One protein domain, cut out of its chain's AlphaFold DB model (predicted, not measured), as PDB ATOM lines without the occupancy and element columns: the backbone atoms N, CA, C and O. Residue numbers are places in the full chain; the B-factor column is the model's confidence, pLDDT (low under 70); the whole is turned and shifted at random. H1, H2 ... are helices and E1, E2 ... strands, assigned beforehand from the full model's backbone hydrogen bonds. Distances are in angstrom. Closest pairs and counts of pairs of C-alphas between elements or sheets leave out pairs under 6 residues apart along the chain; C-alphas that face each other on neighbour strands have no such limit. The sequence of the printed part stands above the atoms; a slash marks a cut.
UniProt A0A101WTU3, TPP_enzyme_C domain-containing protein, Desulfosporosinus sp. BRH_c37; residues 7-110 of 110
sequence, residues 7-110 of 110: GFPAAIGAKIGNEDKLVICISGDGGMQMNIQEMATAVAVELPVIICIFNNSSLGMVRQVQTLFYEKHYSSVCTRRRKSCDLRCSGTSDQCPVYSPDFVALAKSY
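Overview. This is residues 7 to 110 of the 110 residues of the protein "TPP_enzyme_C domain-containing protein" of Desulfosporosinus sp. BRH_c37 (UniProt A0A101WTU3). An elongated, two-part model: at one end a small ladder of two strands, E1 and E2, has H1 and H2 packed on it and H3 running roughly alongside H1, while H4 and much of the unnamed stretch 70 to 102 make the other end. The last part of that stretch leads back to H5, near H3. The printed part has 104 residues, in the order H1 E1 H2 H3 E2 H4 H5, with E1 and E2 parallel; the class is mostly helix, though under half of the residues are in named elements. The whole is loose, with a radius of gyration of the C-alphas of 16.5 A and spans of 49 by 29 by 17 A.

Along the chain. H1, residues 7 to 17, begins at C-alpha 7 (6.676, -25.903, -12.622) and is 15.1 A long. E1 is residues 24 to 28, 13.2 A; H2 is 29 to 34; H3 is 38 to 44; E2 is 50 to 54, 13.3 A. H4, residues 60 to 69, is 14.1 A long and begins at C-alpha 60 (22.547, -23.794, -9.522). H5, residues 103 to 108, ends at C-alpha 108 (1.826, -8.122, -4.831).

Arrangement. E1 and E2 are parallel at 22 degrees; N 25 and O 50 are 2.8 A apart, within hydrogen-bond range. E1, H2, H3 and E2 form a strand-helix-strand unit, two parallel neighbour strands with helices between, its crossover right-handed. The closest C-alphas of H1 and E1, Ala 11 and Cys 25, are 5.7 A apart; those of H2 and E2, Asp 29 and Ile 53, 6.0 A. H1 and H3 only just touch, with 3 pairs of C-alphas within 8 A, the closest Ile 12 and Ala 42 at 6.5 A. H3 and H5 are close but not clearly touching, C-alphas 39 and 107 being 7.4 A apart. H4 touches no helix. Every O i to N i+4 pair is within hydrogen-bond range in H1, H3, H4 and H5; in H2, 1 of 2.

Size, cuts and confidence. The C-alphas farthest apart, of Asp 20 and Asp 86, are 50.1 A apart. The printed part has no cut; the link H4 to H5, 33 residues, is long. No printed residue is under 70 in pLDDT.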
ATOM      1  N   GLY A   7       7.309 -25.731 -13.934       97.62
ATOM      2  CA  GLY A   7       6.676 -25.903 -12.622       97.62
ATOM      3  C   GLY A   7       5.447 -25.026 -12.385       97.62
ATOM      4  O   GLY A   7       4.448 -25.516 -11.870       97.62
ATOM      5  N   PHE A   8       5.489 -23.752 -12.787       97.81
ATOM      6  CA  PHE A   8       4.391 -22.824 -12.512       97.81
ATOM      7  C   PHE A   8       3.150 -23.053 -13.400       97.81
ATOM      8  O   PHE A   8       2.085 -23.299 -12.831       97.81
ATOM      9  N   PRO A   9       3.255 -23.116 -14.745       98.12
ATOM     10  CA  PRO A   9       2.135 -23.531 -15.595       98.12
ATOM     11  C   PRO A   9       1.571 -24.908 -15.216       98.12
ATOM     12  O   PRO A   9       0.358 -25.113 -15.210       98.12
ATOM     13  N   ALA A  10       2.439 -25.859 -14.852       98.06
ATOM     14  CA  ALA A  10       2.002 -27.182 -14.418       98.06
ATOM     15  C   ALA A  10       1.215 -27.130 -13.101       98.06
ATOM     16  O   ALA A  10       0.232 -27.851 -12.958       98.06
ATOM     17  N   ALA A  11       1.610 -26.275 -12.155       98.25
ATOM     18  CA  ALA A  11       0.878 -26.077 -10.908       98.25
ATOM     19  C   ALA A  11      -0.499 -25.433 -11.140       98.25
ATOM     20  O   ALA A  11      -1.468 -25.849 -10.509       98.25
ATOM     21  N   ILE A  12      -0.606 -24.490 -12.083       98.12
ATOM     22  CA  ILE A  12      -1.894 -23.932 -12.527       98.12
ATOM     23  C   ILE A  12      -2.790 -25.057 -13.060       98.12
ATOM     24  O   ILE A  12      -3.884 -25.268 -12.543       98.12
ATOM     25  N   GLY A  13      -2.305 -25.848 -14.021       98.06
ATOM     26  CA  GLY A  13      -3.067 -26.975 -14.572       98.06
ATOM     27  C   GLY A  13      -3.435 -28.028 -13.520       98.06
ATOM     28  O   GLY A  13      -4.559 -28.527 -13.503       98.06
ATOM     29  N   ALA A  14      -2.521 -28.331 -12.597       98.00
ATOM     30  CA  ALA A  14      -2.777 -29.253 -11.497       98.00
ATOM     31  C   ALA A  14      -3.874 -28.737 -10.560       98.00
ATOM     32  O   ALA A  14      -4.694 -29.540 -10.113       98.00
ATOM     33  N   LYS A  15      -3.906 -27.425 -10.287       98.12
ATOM     34  CA  LYS A  15      -4.932 -26.799  -9.452       98.12
ATOM     35  C   LYS A  15      -6.296 -26.788 -10.141       98.12
ATOM     36  O   LYS A  15      -7.270 -27.121  -9.482       98.12
ATOM     37  N   ILE A  16      -6.348 -26.521 -11.448       97.62
ATOM     38  CA  ILE A  16      -7.578 -26.639 -12.255       97.62
ATOM     39  C   ILE A  16      -8.119 -28.073 -12.209       97.62
ATOM     40  O   ILE A  16      -9.300 -28.291 -11.987       97.62
ATOM     41  N   GLY A  17      -7.254 -29.075 -12.385       97.44
ATOM     42  CA  GLY A  17      -7.679 -30.478 -12.358       97.44
ATOM     43  C   GLY A  17      -7.983 -31.031 -10.960       97.44
ATOM     44  O   GLY A  17      -8.478 -32.149 -10.852       97.44
ATOM     45  N   ASN A  18      -7.632 -30.308  -9.889       96.81
ATOM     46  CA  ASN A  18      -7.765 -30.757  -8.501       96.81
ATOM     47  C   ASN A  18      -8.114 -29.575  -7.578       96.81
ATOM     48  O   ASN A  18      -7.328 -29.219  -6.693       96.81
ATOM     49  N   GLU A  19      -9.286 -28.973  -7.776       93.06
ATOM     50  CA  GLU A  19      -9.709 -27.737  -7.099       93.06
ATOM     51  C   GLU A  19      -9.642 -27.820  -5.565       93.06
ATOM     52  O   GLU A  19      -9.157 -26.891  -4.916       93.06
ATOM     53  N   ASP A  20     -10.011 -28.959  -4.975       95.69
ATOM     54  CA  ASP A  20     -10.017 -29.152  -3.516       95.69
ATOM     55  C   ASP A  20      -8.631 -29.408  -2.912       95.69
ATOM     56  O   ASP A  20      -8.453 -29.404  -1.691       95.69
ATOM     57  N   LYS A  21      -7.615 -29.664  -3.743       97.38
ATOM     58  CA  LYS A  21      -6.276 -29.997  -3.255       97.38
ATOM     59  C   LYS A  21      -5.401 -28.764  -3.148       97.38
ATOM     60  O   LYS A  21      -5.426 -27.858  -3.985       97.38
ATOM     61  N   LEU A  22      -4.563 -28.760  -2.115       97.75
ATOM     62  CA  LEU A  22      -3.469 -27.811  -2.024       97.75
ATOM     63  C   LEU A  22      -2.420 -28.150  -3.088       97.75
ATOM     64  O   LEU A  22      -1.928 -29.277  -3.143       97.75
ATOM     65  N   VAL A  23      -2.056 -27.161  -3.902       98.12
ATOM     66  CA  VAL A  23      -1.009 -27.291  -4.917       98.12
ATOM     67  C   VAL A  23       0.132 -26.343  -4.578       98.12
ATOM     68  O   VAL A  23      -0.076 -25.144  -4.384       98.12
ATOM     69  N   ILE A  24       1.342 -26.901  -4.509       98.19
ATOM     70  CA  ILE A  24       2.568 -26.164  -4.207       98.19
ATOM     71  C   ILE A  24       3.519 -26.286  -5.401       98.19
ATOM     72  O   ILE A  24       3.963 -27.380  -5.747       98.19
ATOM     73  N   CYS A  25       3.851 -25.153  -6.012       97.94
ATOM     74  CA  CYS A  25       4.903 -25.035  -7.009       97.94
ATOM     75  C   CYS A  25       6.241 -24.810  -6.301       97.94
ATOM     76  O   CYS A  25       6.451 -23.764  -5.687       97.94
ATOM     77  N   ILE A  26       7.157 -25.773  -6.399       98.00
ATOM     78  CA  ILE A  26       8.535 -25.619  -5.927       98.00
ATOM     79  C   ILE A  26       9.421 -25.330  -7.135       98.00
ATOM     80  O   ILE A  26       9.515 -26.152  -8.048       98.00
ATOM     81  N   SER A  27      10.073 -24.169  -7.151       97.31
ATOM     82  CA  SER A  27      10.863 -23.720  -8.299       97.31
ATOM     83  C   SER A  27      12.156 -23.022  -7.875       97.31
ATOM     84  O   SER A  27      12.275 -22.500  -6.770       97.31
ATOM     85  N   GLY A  28      13.143 -23.006  -8.770       97.19
ATOM     86  CA  GLY A  28      14.299 -22.115  -8.655       97.19
ATOM     87  C   GLY A  28      13.992 -20.740  -9.251       97.19
ATOM     88  O   GLY A  28      13.108 -20.610 -10.101       97.19
ATOM     89  N   ASP A  29      14.758 -19.721  -8.873       96.06
ATOM     90  CA  ASP A  29      14.647 -18.361  -9.417       96.06
ATOM     91  C   ASP A  29      14.767 -18.313 -10.948       96.06
ATOM     92  O   ASP A  29      13.958 -17.669 -11.620       96.06
ATOM     93  N   GLY A  30      15.741 -19.024 -11.522       95.88
ATOM     94  CA  GLY A  30      15.916 -19.111 -12.975       95.88
ATOM     95  C   GLY A  30      14.767 -19.839 -13.675       95.88
ATOM     96  O   GLY A  30      14.395 -19.479 -14.787       95.88
ATOM     97  N   GLY A  31      14.177 -20.843 -13.019       96.69
ATOM     98  CA  GLY A  31      13.019 -21.565 -13.543       96.69
ATOM     99  C   GLY A  31      11.761 -20.704 -13.531       96.69
ATOM    100  O   GLY A  31      11.073 -20.624 -14.541       96.69
ATOM    101  N   MET A  32      11.484 -20.020 -12.418       97.31
ATOM    102  CA  MET A  32      10.317 -19.143 -12.289       97.31
ATOM    103  C   MET A  32      10.324 -18.019 -13.330       97.31
ATOM    104  O   MET A  32       9.296 -17.745 -13.938       97.31
ATOM    105  N   GLN A  33      11.484 -17.408 -13.583       96.38
ATOM    106  CA  GLN A  33      11.621 -16.317 -14.555       96.38
ATOM    107  C   GLN A  33      11.189 -16.681 -15.979       96.38
ATOM    108  O   GLN A  33      10.778 -15.790 -16.714       96.38
ATOM    109  N   MET A  34      11.271 -17.955 -16.378       97.56
ATOM    110  CA  MET A  34      10.924 -18.357 -17.745       97.56
ATOM    111  C   MET A  34       9.439 -18.199 -18.061       97.56
ATOM    112  O   MET A  34       9.111 -17.919 -19.206       97.56
ATOM    113  N   ASN A  35       8.571 -18.391 -17.063       97.50
ATOM    114  CA  ASN A  35       7.118 -18.330 -17.223       97.50
ATOM    115  C   ASN A  35       6.454 -17.472 -16.142       97.50
ATOM    116  O   ASN A  35       5.365 -17.771 -15.659       97.50
ATOM    117  N   ILE A  36       7.132 -16.407 -15.719       96.50
ATOM    118  CA  ILE A  36       6.654 -15.549 -14.632       96.50
ATOM    119  C   ILE A  36       5.379 -14.777 -15.011       96.50
ATOM    120  O   ILE A  36       4.599 -14.405 -14.137       96.50
ATOM    121  N   GLN A  37       5.139 -14.587 -16.312       96.88
ATOM    122  CA  GLN A  37       3.933 -13.962 -16.856       96.88
ATOM    123  C   GLN A  37       2.649 -14.738 -16.532       96.88
ATOM    124  O   GLN A  37       1.579 -14.139 -16.508       96.88
ATOM    125  N   GLU A  38       2.742 -16.034 -16.213       97.62
ATOM    126  CA  GLU A  38       1.579 -16.851 -15.839       97.62
ATOM    127  C   GLU A  38       0.952 -16.435 -14.500       97.62
ATOM    128  O   GLU A  38      -0.096 -16.952 -14.122       97.62
ATOM    129  N   MET A  39       1.546 -15.469 -13.789       96.75
ATOM    130  CA  MET A  39       0.898 -14.844 -12.640       96.75
ATOM    131  C   MET A  39      -0.393 -14.138 -13.066       96.75
ATOM    132  O   MET A  39      -1.402 -14.248 -12.375       96.75
ATOM    133  N   ALA A  40      -0.389 -13.514 -14.253       96.94
ATOM    134  CA  ALA A  40      -1.587 -12.945 -14.859       96.94
ATOM    135  C   ALA A  40      -2.663 -14.018 -15.069       96.94
ATOM    136  O   ALA A  40      -3.822 -13.800 -14.729       96.94
ATOM    137  N   THR A  41      -2.266 -15.190 -15.573       97.06
ATOM    138  CA  THR A  41      -3.161 -16.333 -15.766       97.06
ATOM    139  C   THR A  41      -3.739 -16.800 -14.435       97.06
ATOM    140  O   THR A  41      -4.954 -16.845 -14.293       97.06
ATOM    141  N   ALA A  42      -2.893 -17.098 -13.442       97.00
ATOM    142  CA  ALA A  42      -3.321 -17.616 -12.141       97.00
ATOM    143  C   ALA A  42      -4.331 -16.693 -11.438       97.00
ATOM    144  O   ALA A  42      -5.293 -17.180 -10.849       97.00
ATOM    145  N   VAL A  43      -4.133 -15.376 -11.541       96.50
ATOM    146  CA  VAL A  43      -5.022 -14.362 -10.954       96.50
ATOM    147  C   VAL A  43      -6.308 -14.214 -11.765       96.50
ATOM    148  O   VAL A  43      -7.384 -14.183 -11.180       96.50
ATOM    149  N   ALA A  44      -6.229 -14.195 -13.101       96.88
ATOM    150  CA  ALA A  44      -7.401 -14.067 -13.972       96.88
ATOM    151  C   ALA A  44      -8.405 -15.220 -13.826       96.88
ATOM    152  O   ALA A  44      -9.593 -15.027 -14.073       96.88
ATOM    153  N   VAL A  45      -7.936 -16.409 -13.438       96.00
ATOM    154  CA  VAL A  45      -8.791 -17.571 -13.146       96.00
ATOM    155  C   VAL A  45      -8.939 -17.857 -11.646       96.00
ATOM    156  O   VAL A  45      -9.410 -18.928 -11.278       96.00
ATOM    157  N   GLU A  46      -8.536 -16.917 -10.785       95.50
ATOM    158  CA  GLU A  46      -8.714 -16.962  -9.325       95.50
ATOM    159  C   GLU A  46      -8.181 -18.249  -8.660       95.50
ATOM    160  O   GLU A  46      -8.777 -18.798  -7.732       95.50
ATOM    161  N   LEU A  47      -7.029 -18.752  -9.116       95.56
ATOM    162  CA  LEU A  47      -6.474 -20.020  -8.642       95.56
ATOM    163  C   LEU A  47      -5.477 -19.837  -7.488       95.56
ATOM    164  O   LEU A  47      -4.380 -19.308  -7.694       95.56
ATOM    165  N   PRO A  48      -5.767 -20.374  -6.286       93.38
ATOM    166  CA  PRO A  48      -4.840 -20.300  -5.168       93.38
ATOM    167  C   PRO A  48      -3.746 -21.369  -5.310       93.38
ATOM    168  O   PRO A  48      -3.916 -22.522  -4.899       93.38
ATOM    169  N   VAL A  49      -2.608 -20.978  -5.889       96.56
ATOM    170  CA  VAL A  49      -1.383 -21.790  -5.981       96.56
ATOM    171  C   VAL A  49      -0.325 -21.224  -5.036       96.56
ATOM    172  O   VAL A  49       0.005 -20.041  -5.094       96.56
ATOM    173  N   ILE A  50       0.261 -22.072  -4.185       97.25
ATOM    174  CA  ILE A  50       1.394 -21.668  -3.340       97.25
ATOM    175  C   ILE A  50       2.678 -21.802  -4.155       97.25
ATOM    176  O   ILE A  50       2.971 -22.875  -4.678       97.25
ATOM    177  N   ILE A  51       3.475 -20.739  -4.232       97.50
ATOM    178  CA  ILE A  51       4.742 -20.735  -4.972       97.50
ATOM    179  C   ILE A  51       5.898 -20.593  -3.980       97.50
ATOM    180  O   ILE A  51       6.003 -19.598  -3.267       97.50
ATOM    181  N   CYS A  52       6.781 -21.588  -3.944       97.88
ATOM    182  CA  CYS A  52       8.002 -21.594  -3.146       97.88
ATOM    183  C   CYS A  52       9.216 -21.490  -4.074       97.88
ATOM    184  O   CYS A  52       9.485 -22.394  -4.870       97.88
ATOM    185  N   ILE A  53       9.937 -20.369  -3.980       97.31
ATOM    186  CA  ILE A  53      11.074 -20.063  -4.853       97.31
ATOM    187  C   ILE A  53      12.376 -20.164  -4.064       97.31
ATOM    188  O   ILE A  53      12.634 -19.373  -3.155       97.31
ATOM    189  N   PHE A  54      13.248 -21.079  -4.475       96.62
ATOM    190  CA  PHE A  54      14.630 -21.119  -4.016       96.62
ATOM    191  C   PHE A  54      15.455 -20.086  -4.783       96.62
ATOM    192  O   PHE A  54      15.941 -20.343  -5.887       96.62
ATOM    193  N   ASN A  55      15.592 -18.898  -4.194       94.56
ATOM    194  CA  ASN A  55      16.309 -17.785  -4.800       94.56
ATOM    195  C   ASN A  55      17.790 -17.776  -4.404       94.56
ATOM    196  O   ASN A  55      18.176 -17.175  -3.404       94.56
ATOM    197  N   ASN A  56      18.621 -18.446  -5.202       93.62
ATOM    198  CA  ASN A  56      20.072 -18.510  -4.999       93.62
ATOM    199  C   ASN A  56      20.861 -17.628  -5.988       93.62
ATOM    200  O   ASN A  56      22.092 -17.686  -6.009       93.62
ATOM    201  N   SER A  57      20.172 -16.814  -6.802       93.50
ATOM    202  CA  SER A  57      20.787 -15.905  -7.775       93.50
ATOM    203  C   SER A  57      21.728 -16.595  -8.784       93.50
ATOM    204  O   SER A  57      22.705 -15.994  -9.257       93.50
ATOM    205  N   SER A  58      21.468 -17.865  -9.120       93.44
ATOM    206  CA  SER A  58      22.285 -18.626 -10.061       93.44
ATOM    207  C   SER A  58      21.538 -19.805 -10.693       93.44
ATOM    208  O   SER A  58      20.703 -20.461 -10.086       93.44
ATOM    209  N   LEU A  59      21.966 -20.214 -11.888       95.31
ATOM    210  CA  LEU A  59      21.613 -21.513 -12.466       95.31
ATOM    211  C   LEU A  59      22.349 -22.642 -11.722       95.31
ATOM    212  O   LEU A  59      23.377 -23.142 -12.180       95.31
ATOM    213  N   GLY A  60      21.850 -22.989 -10.532       94.81
ATOM    214  CA  GLY A  60      22.547 -23.794  -9.522       94.81
ATOM    215  C   GLY A  60      23.069 -25.141 -10.021       94.81
ATOM    216  O   GLY A  60      24.233 -25.455  -9.790       94.81
ATOM    217  N   MET A  61      22.262 -25.894 -10.773       96.31
ATOM    218  CA  MET A  61      22.672 -27.195 -11.321       96.31
ATOM    219  C   MET A  61      23.864 -27.069 -12.281       96.31
ATOM    220  O   MET A  61      24.845 -27.801 -12.164       96.31
ATOM    221  N   VAL A  62      23.822 -26.095 -13.193       95.94
ATOM    222  CA  VAL A  62      24.921 -25.845 -14.140       95.94
ATOM    223  C   VAL A  62      26.150 -25.315 -13.400       95.94
ATOM    224  O   VAL A  62      27.270 -25.750 -13.659       95.94
ATOM    225  N   ARG A  63      25.950 -24.431 -12.414       94.94
ATOM    226  CA  ARG A  63      27.025 -23.919 -11.554       94.94
ATOM    227  C   ARG A  63      27.710 -25.039 -10.766       94.94
ATOM    228  O   ARG A  63      28.929 -25.005 -10.599       94.94
ATOM    229  N   GLN A  64      26.956 -26.021 -10.278       96.38
ATOM    230  CA  GLN A  64      27.505 -27.165  -9.556       96.38
ATOM    231  C   GLN A  64      28.394 -28.005 -10.473       96.38
ATOM    232  O   GLN A  64      29.534 -28.288 -10.113       96.38
ATOM    233  N   VAL A  65      27.928 -28.316 -11.685       97.44
ATOM    234  CA  VAL A  65      28.735 -29.017 -12.697       97.44
ATOM    235  C   VAL A  65      30.011 -28.228 -13.020       97.44
ATOM    236  O   VAL A  65      31.096 -28.801 -13.013       97.44
ATOM    237  N   GLN A  66      29.918 -26.907 -13.203       95.56
ATOM    238  CA  GLN A  66      31.084 -26.036 -13.424       95.56
ATOM    239  C   GLN A  66      32.062 -26.026 -12.234       95.56
ATOM    240  O   GLN A  66      33.276 -25.972 -12.417       95.56
ATOM    241  N   THR A  67      31.551 -26.119 -11.005       94.62
ATOM    242  CA  THR A  67      32.379 -26.197  -9.789       94.62
ATOM    243  C   THR A  67      33.133 -27.519  -9.706       94.62
ATOM    244  O   THR A  67      34.309 -27.519  -9.359       94.62
ATOM    245  N   LEU A  68      32.454 -28.630 -10.001       97.69
ATOM    246  CA  LEU A  68      32.995 -29.978  -9.829       97.69
ATOM    247  C   LEU A  68      33.929 -30.394 -10.968       97.69
ATOM    248  O   LEU A  68      34.903 -31.095 -10.716       97.69
ATOM    249  N   PHE A  69      33.639 -29.970 -12.200       97.75
ATOM    250  CA  PHE A  69      34.279 -30.528 -13.397       97.75
ATOM    251  C   PHE A  69      34.975 -29.497 -14.290       97.75
ATOM    252  O   PHE A  69      35.629 -29.886 -15.250       97.75
ATOM    253  N   TYR A  70      34.851 -28.199 -13.997       95.12
ATOM    254  CA  TYR A  70      35.425 -27.128 -14.824       95.12
ATOM    255  C   TYR A  70      36.228 -26.126 -13.991       95.12
ATOM    256  O   TYR A  70      36.172 -24.932 -14.254       95.12
ATOM    257  N   GLU A  71      36.926 -26.582 -12.947       94.12
ATOM    258  CA  GLU A  71      37.844 -25.750 -12.146       94.12
ATOM    259  C   GLU A  71      37.215 -24.444 -11.614       94.12
ATOM    260  O   GLU A  71      37.893 -23.439 -11.415       94.12
ATOM    261  N   LYS A  72      35.894 -24.438 -11.370       92.25
ATOM    262  CA  LYS A  72      35.129 -23.240 -10.966       92.25
ATOM    263  C   LYS A  72      35.107 -22.126 -12.027       92.25
ATOM    264  O   LYS A  72      34.851 -20.965 -11.704       92.25
ATOM    265  N   HIS A  73      35.298 -22.467 -13.299       91.62
ATOM    266  CA  HIS A  73      35.078 -21.568 -14.428       91.62
ATOM    267  C   HIS A  73      33.575 -21.395 -14.658       91.62
ATOM    268  O   HIS A  73      32.917 -22.171 -15.353       91.62
ATOM    269  N   TYR A  74      33.020 -20.353 -14.043       92.25
ATOM    270  CA  TYR A  74      31.598 -20.052 -14.130       92.25
ATOM    271  C   TYR A  74      31.259 -19.299 -15.414       92.25
ATOM    272  O   TYR A  74      31.617 -18.133 -15.570       92.25
ATOM    273  N   SER A  75      30.517 -19.941 -16.317       92.12
ATOM    274  CA  SER A  75      30.076 -19.333 -17.575       92.12
ATOM    275  C   SER A  75      28.558 -19.230 -17.619       92.12
ATOM    276  O   SER A  75      27.865 -20.244 -17.582       92.12
ATOM    277  N   SER A  76      28.050 -17.996 -17.694       91.88
ATOM    278  CA  SER A  76      26.629 -17.670 -17.918       91.88
ATOM    279  C   SER A  76      25.634 -18.253 -16.903       91.88
ATOM    280  O   SER A  76      24.453 -18.392 -17.198       91.88
ATOM    281  N   VAL A  77      26.089 -18.562 -15.687       93.56
ATOM    282  CA  VAL A  77      25.231 -19.108 -14.619       93.56
ATOM    283  C   VAL A  77      24.735 -18.063 -13.624       93.56
ATOM    284  O   VAL A  77      23.786 -18.334 -12.900       93.56
ATOM    285  N   CYS A  78      25.350 -16.880 -13.560       92.94
ATOM    286  CA  CYS A  78      24.968 -15.826 -12.617       92.94
ATOM    287  C   CYS A  78      23.750 -15.047 -13.135       92.94
ATOM    288  O   CYS A  78      23.867 -14.296 -14.106       92.94
ATOM    289  N   THR A  79      22.606 -15.159 -12.457       92.12
ATOM    290  CA  THR A  79      21.366 -14.454 -12.842       92.12
ATOM    291  C   THR A  79      21.400 -12.964 -12.464       92.12
ATOM    292  O   THR A  79      20.660 -12.149 -13.011       92.12
ATOM    293  N   ARG A  80      22.353 -12.555 -11.613       92.38
ATOM    294  CA  ARG A  80      22.656 -11.142 -11.303       92.38
ATOM    295  C   ARG A  80      23.564 -10.457 -12.323       92.38
ATOM    296  O   ARG A  80      23.842  -9.271 -12.172       92.38
ATOM    297  N   ARG A  81      24.073 -11.160 -13.342       90.38
ATOM    298  CA  ARG A  81      25.072 -10.589 -14.255       90.38
ATOM    299  C   ARG A  81      24.533  -9.344 -14.976       90.38
ATOM    300  O   ARG A  81      23.369  -9.276 -15.374       90.38
ATOM    301  N   ARG A  82      25.393  -8.336 -15.123       90.38
ATOM    302  CA  ARG A  82      25.136  -7.075 -15.837       90.38
ATOM    303  C   ARG A  82      26.278  -6.793 -16.807       90.38
ATOM    304  O   ARG A  82      27.354  -7.374 -16.684       90.38
ATOM    305  N   LYS A  83      26.055  -5.867 -17.746       88.88
ATOM    306  CA  LYS A  83      27.080  -5.426 -18.711       88.88
ATOM    307  C   LYS A  83      28.320  -4.832 -18.031       88.88
ATOM    308  O   LYS A  83      29.411  -4.959 -18.564       88.88
ATOM    309  N   SER A  84      28.147  -4.218 -16.861       89.25
ATOM    310  CA  SER A  84      29.228  -3.641 -16.056       89.25
ATOM    311  C   SER A  84      30.067  -4.674 -15.297       89.25
ATOM    312  O   SER A  84      31.086  -4.316 -14.719       89.25
ATOM    313  N   CYS A  85      29.655  -5.945 -15.253       88.50
ATOM    314  CA  CYS A  85      30.402  -6.970 -14.536       88.50
ATOM    315  C   CYS A  85      31.655  -7.395 -15.312       88.50
ATOM    316  O   CYS A  85      31.579  -7.670 -16.510       88.50
ATOM    317  N   ASP A  86      32.763  -7.593 -14.591       86.94
ATOM    318  CA  ASP A  86      33.993  -8.185 -15.130       86.94
ATOM    319  C   ASP A  86      33.693  -9.489 -15.895       86.94
ATOM    320  O   ASP A  86      32.846 -10.289 -15.479       86.94
ATOM    321  N   LEU A  87      34.367  -9.712 -17.022       82.12
ATOM    322  CA  LEU A  87      34.270 -10.939 -17.820       82.12
ATOM    323  C   LEU A  87      34.613 -12.203 -17.017       82.12
ATOM    324  O   LEU A  87      34.055 -13.261 -17.288       82.12
ATOM    325  N   ARG A  88      35.471 -12.085 -16.001       81.19
ATOM    326  CA  ARG A  88      35.911 -13.154 -15.093       81.19
ATOM    327  C   ARG A  88      35.103 -13.223 -13.793       81.19
ATOM    328  O   ARG A  88      35.477 -13.944 -12.873       81.19
ATOM    329  N   CYS A  89      34.000 -12.479 -13.682       85.19
ATOM    330  CA  CYS A  89      33.169 -12.476 -12.479       85.19
ATOM    331  C   CYS A  89      32.556 -13.861 -12.199       85.19
ATOM    332  O   CYS A  89      31.825 -14.415 -13.020       85.19
ATOM    333  N   SER A  90      32.782 -14.368 -10.986       80.31
ATOM    334  CA  SER A  90      32.278 -15.653 -10.484       80.31
ATOM    335  C   SER A  90      30.890 -15.576  -9.821       80.31
ATOM    336  O   SER A  90      30.338 -16.605  -9.417       80.31
ATOM    337  N   GLY A  91      30.314 -14.373  -9.702       77.06
ATOM    338  CA  GLY A  91      28.982 -14.131  -9.132       77.06
ATOM    339  C   GLY A  91      28.897 -14.157  -7.599       77.06
ATOM    340  O   GLY A  91      27.790 -14.243  -7.069       77.06
ATOM    341  N   THR A  92      30.034 -14.094  -6.897       71.00
ATOM    342  CA  THR A  92      30.129 -14.214  -5.426       71.00
ATOM    343  C   THR A  92      30.662 -12.964  -4.722       71.00
ATOM    344  O   THR A  92      31.013 -13.053  -3.553       71.00
ATOM    345  N   SER A  93      30.789 -11.822  -5.405       74.62
ATOM    346  CA  SER A  93      31.312 -10.601  -4.776       74.62
ATOM    347  C   SER A  93      30.240  -9.854  -3.977       74.62
ATOM    348  O   SER A  93      29.082  -9.791  -4.397       74.62
ATOM    349  N   ASP A  94      30.650  -9.203  -2.887       75.12
ATOM    350  CA  ASP A  94      29.784  -8.323  -2.078       75.12
ATOM    351  C   ASP A  94      29.302  -7.089  -2.857       75.12
ATOM    352  O   ASP A  94      28.302  -6.470  -2.517       75.12
ATOM    353  N   GLN A  95      29.989  -6.759  -3.953       80.81
ATOM    354  CA  GLN A  95      29.647  -5.663  -4.864       80.81
ATOM    355  C   GLN A  95      28.694  -6.094  -5.994       80.81
ATOM    356  O   GLN A  95      28.497  -5.354  -6.960       80.81
ATOM    357  N   CYS A  96      28.141  -7.311  -5.943       87.25
ATOM    358  CA  CYS A  96      27.183  -7.752  -6.952       87.25
ATOM    359  C   CYS A  96      25.938  -6.850  -6.943       87.25
ATOM    360  O   CYS A  96      25.445  -6.488  -5.873       87.25
ATOM    361  N   PRO A  97      25.382  -6.521  -8.122       88.44
ATOM    362  CA  PRO A  97      24.152  -5.749  -8.190       88.44
ATOM    363  C   PRO A  97      23.011  -6.508  -7.510       88.44
ATOM    364  O   PRO A  97      23.003  -7.745  -7.467       88.44
ATOM    365  N   VAL A  98      22.025  -5.756  -7.023       88.94
ATOM    366  CA  VAL A  98      20.810  -6.328  -6.439       88.94
ATOM    367  C   VAL A  98      20.151  -7.261  -7.457       88.94
ATOM    368  O   VAL A  98      20.043  -6.946  -8.650       88.94
ATOM    369  N   TYR A  99      19.760  -8.445  -6.987       89.69
ATOM    370  CA  TYR A  99      19.061  -9.411  -7.817       89.69
ATOM    371  C   TYR A  99      17.706  -8.851  -8.256       89.69
ATOM    372  O   TYR A  99      16.994  -8.226  -7.479       89.69
ATOM    373  N   SER A 100      17.367  -9.079  -9.520       89.75
ATOM    374  CA  SER A 100      16.090  -8.698 -10.114       89.75
ATOM    375  C   SER A 100      15.646  -9.864 -10.987       89.75
ATOM    376  O   SER A 100      16.491 -10.349 -11.748       89.75
ATOM    377  N   PRO A 101      14.372 -10.294 -10.917       91.12
ATOM    378  CA  PRO A 101      13.225  -9.607 -10.297       91.12
ATOM    379  C   PRO A 101      13.060  -9.822  -8.779       91.12
ATOM    380  O   PRO A 101      13.508 -10.826  -8.227       91.12
ATOM    381  N   ASP A 102      12.353  -8.896  -8.119       94.81
ATOM    382  CA  ASP A 102      11.756  -9.125  -6.795       94.81
ATOM    383  C   ASP A 102      10.435  -9.886  -6.973       94.81
ATOM    384  O   ASP A 102       9.418  -9.330  -7.395       94.81
ATOM    385  N   PHE A 103      10.464 -11.184  -6.673       95.38
ATOM    386  CA  PHE A 103       9.312 -12.068  -6.840       95.38
ATOM    387  C   PHE A 103       8.138 -11.717  -5.920       95.38
ATOM    388  O   PHE A 103       6.990 -11.944  -6.295       95.38
ATOM    389  N   VAL A 104       8.398 -11.165  -4.730       95.31
ATOM    390  CA  VAL A 104       7.342 -10.810  -3.773       95.31
ATOM    391  C   VAL A 104       6.664  -9.518  -4.204       95.31
ATOM    392  O   VAL A 104       5.438  -9.442  -4.184       95.31
ATOM    393  N   ALA A 105       7.441  -8.515  -4.617       95.75
ATOM    394  CA  ALA A 105       6.884  -7.279  -5.160       95.75
ATOM    395  C   ALA A 105       6.050  -7.552  -6.417       95.75
ATOM    396  O   ALA A 105       4.950  -7.019  -6.537       95.75
ATOM    397  N   LEU A 106       6.528  -8.434  -7.301       94.31
ATOM    398  CA  LEU A 106       5.766  -8.856  -8.473       94.31
ATOM    399  C   LEU A 106       4.476  -9.591  -8.091       94.31
ATOM    400  O   LEU A 106       3.436  -9.335  -8.678       94.31
ATOM    401  N   ALA A 107       4.514 -10.489  -7.105       93.75
ATOM    402  CA  ALA A 107       3.305 -11.182  -6.666       93.75
ATOM    403  C   ALA A 107       2.260 -10.224  -6.079       93.75
ATOM    404  O   ALA A 107       1.074 -10.429  -6.281       93.75
ATOM    405  N   LYS A 108       2.700  -9.164  -5.392       94.75
ATOM    406  CA  LYS A 108       1.826  -8.122  -4.831       94.75
ATOM    407  C   LYS A 108       1.265  -7.146  -5.868       94.75
ATOM    408  O   LYS A 108       0.400  -6.353  -5.512       94.75
ATOM    409  N   SER A 109       1.811  -7.111  -7.086       95.12
ATOM    410  CA  SER A 109       1.336  -6.194  -8.130       95.12
ATOM    411  C   SER A 109       0.147  -6.731  -8.926       95.12
ATOM    412  O   SER A 109      -0.415  -5.975  -9.715       95.12
ATOM    413  N   TYR A 110      -0.181  -8.014  -8.761       91.25
ATOM    414  CA  TYR A 110      -1.401  -8.628  -9.278       91.25
ATOM    415  C   TYR A 110      -2.466  -8.666  -8.184       91.25
ATOM    416  O   TYR A 110      -3.653  -8.527  -8.545       91.25
TER     417      TYR A 110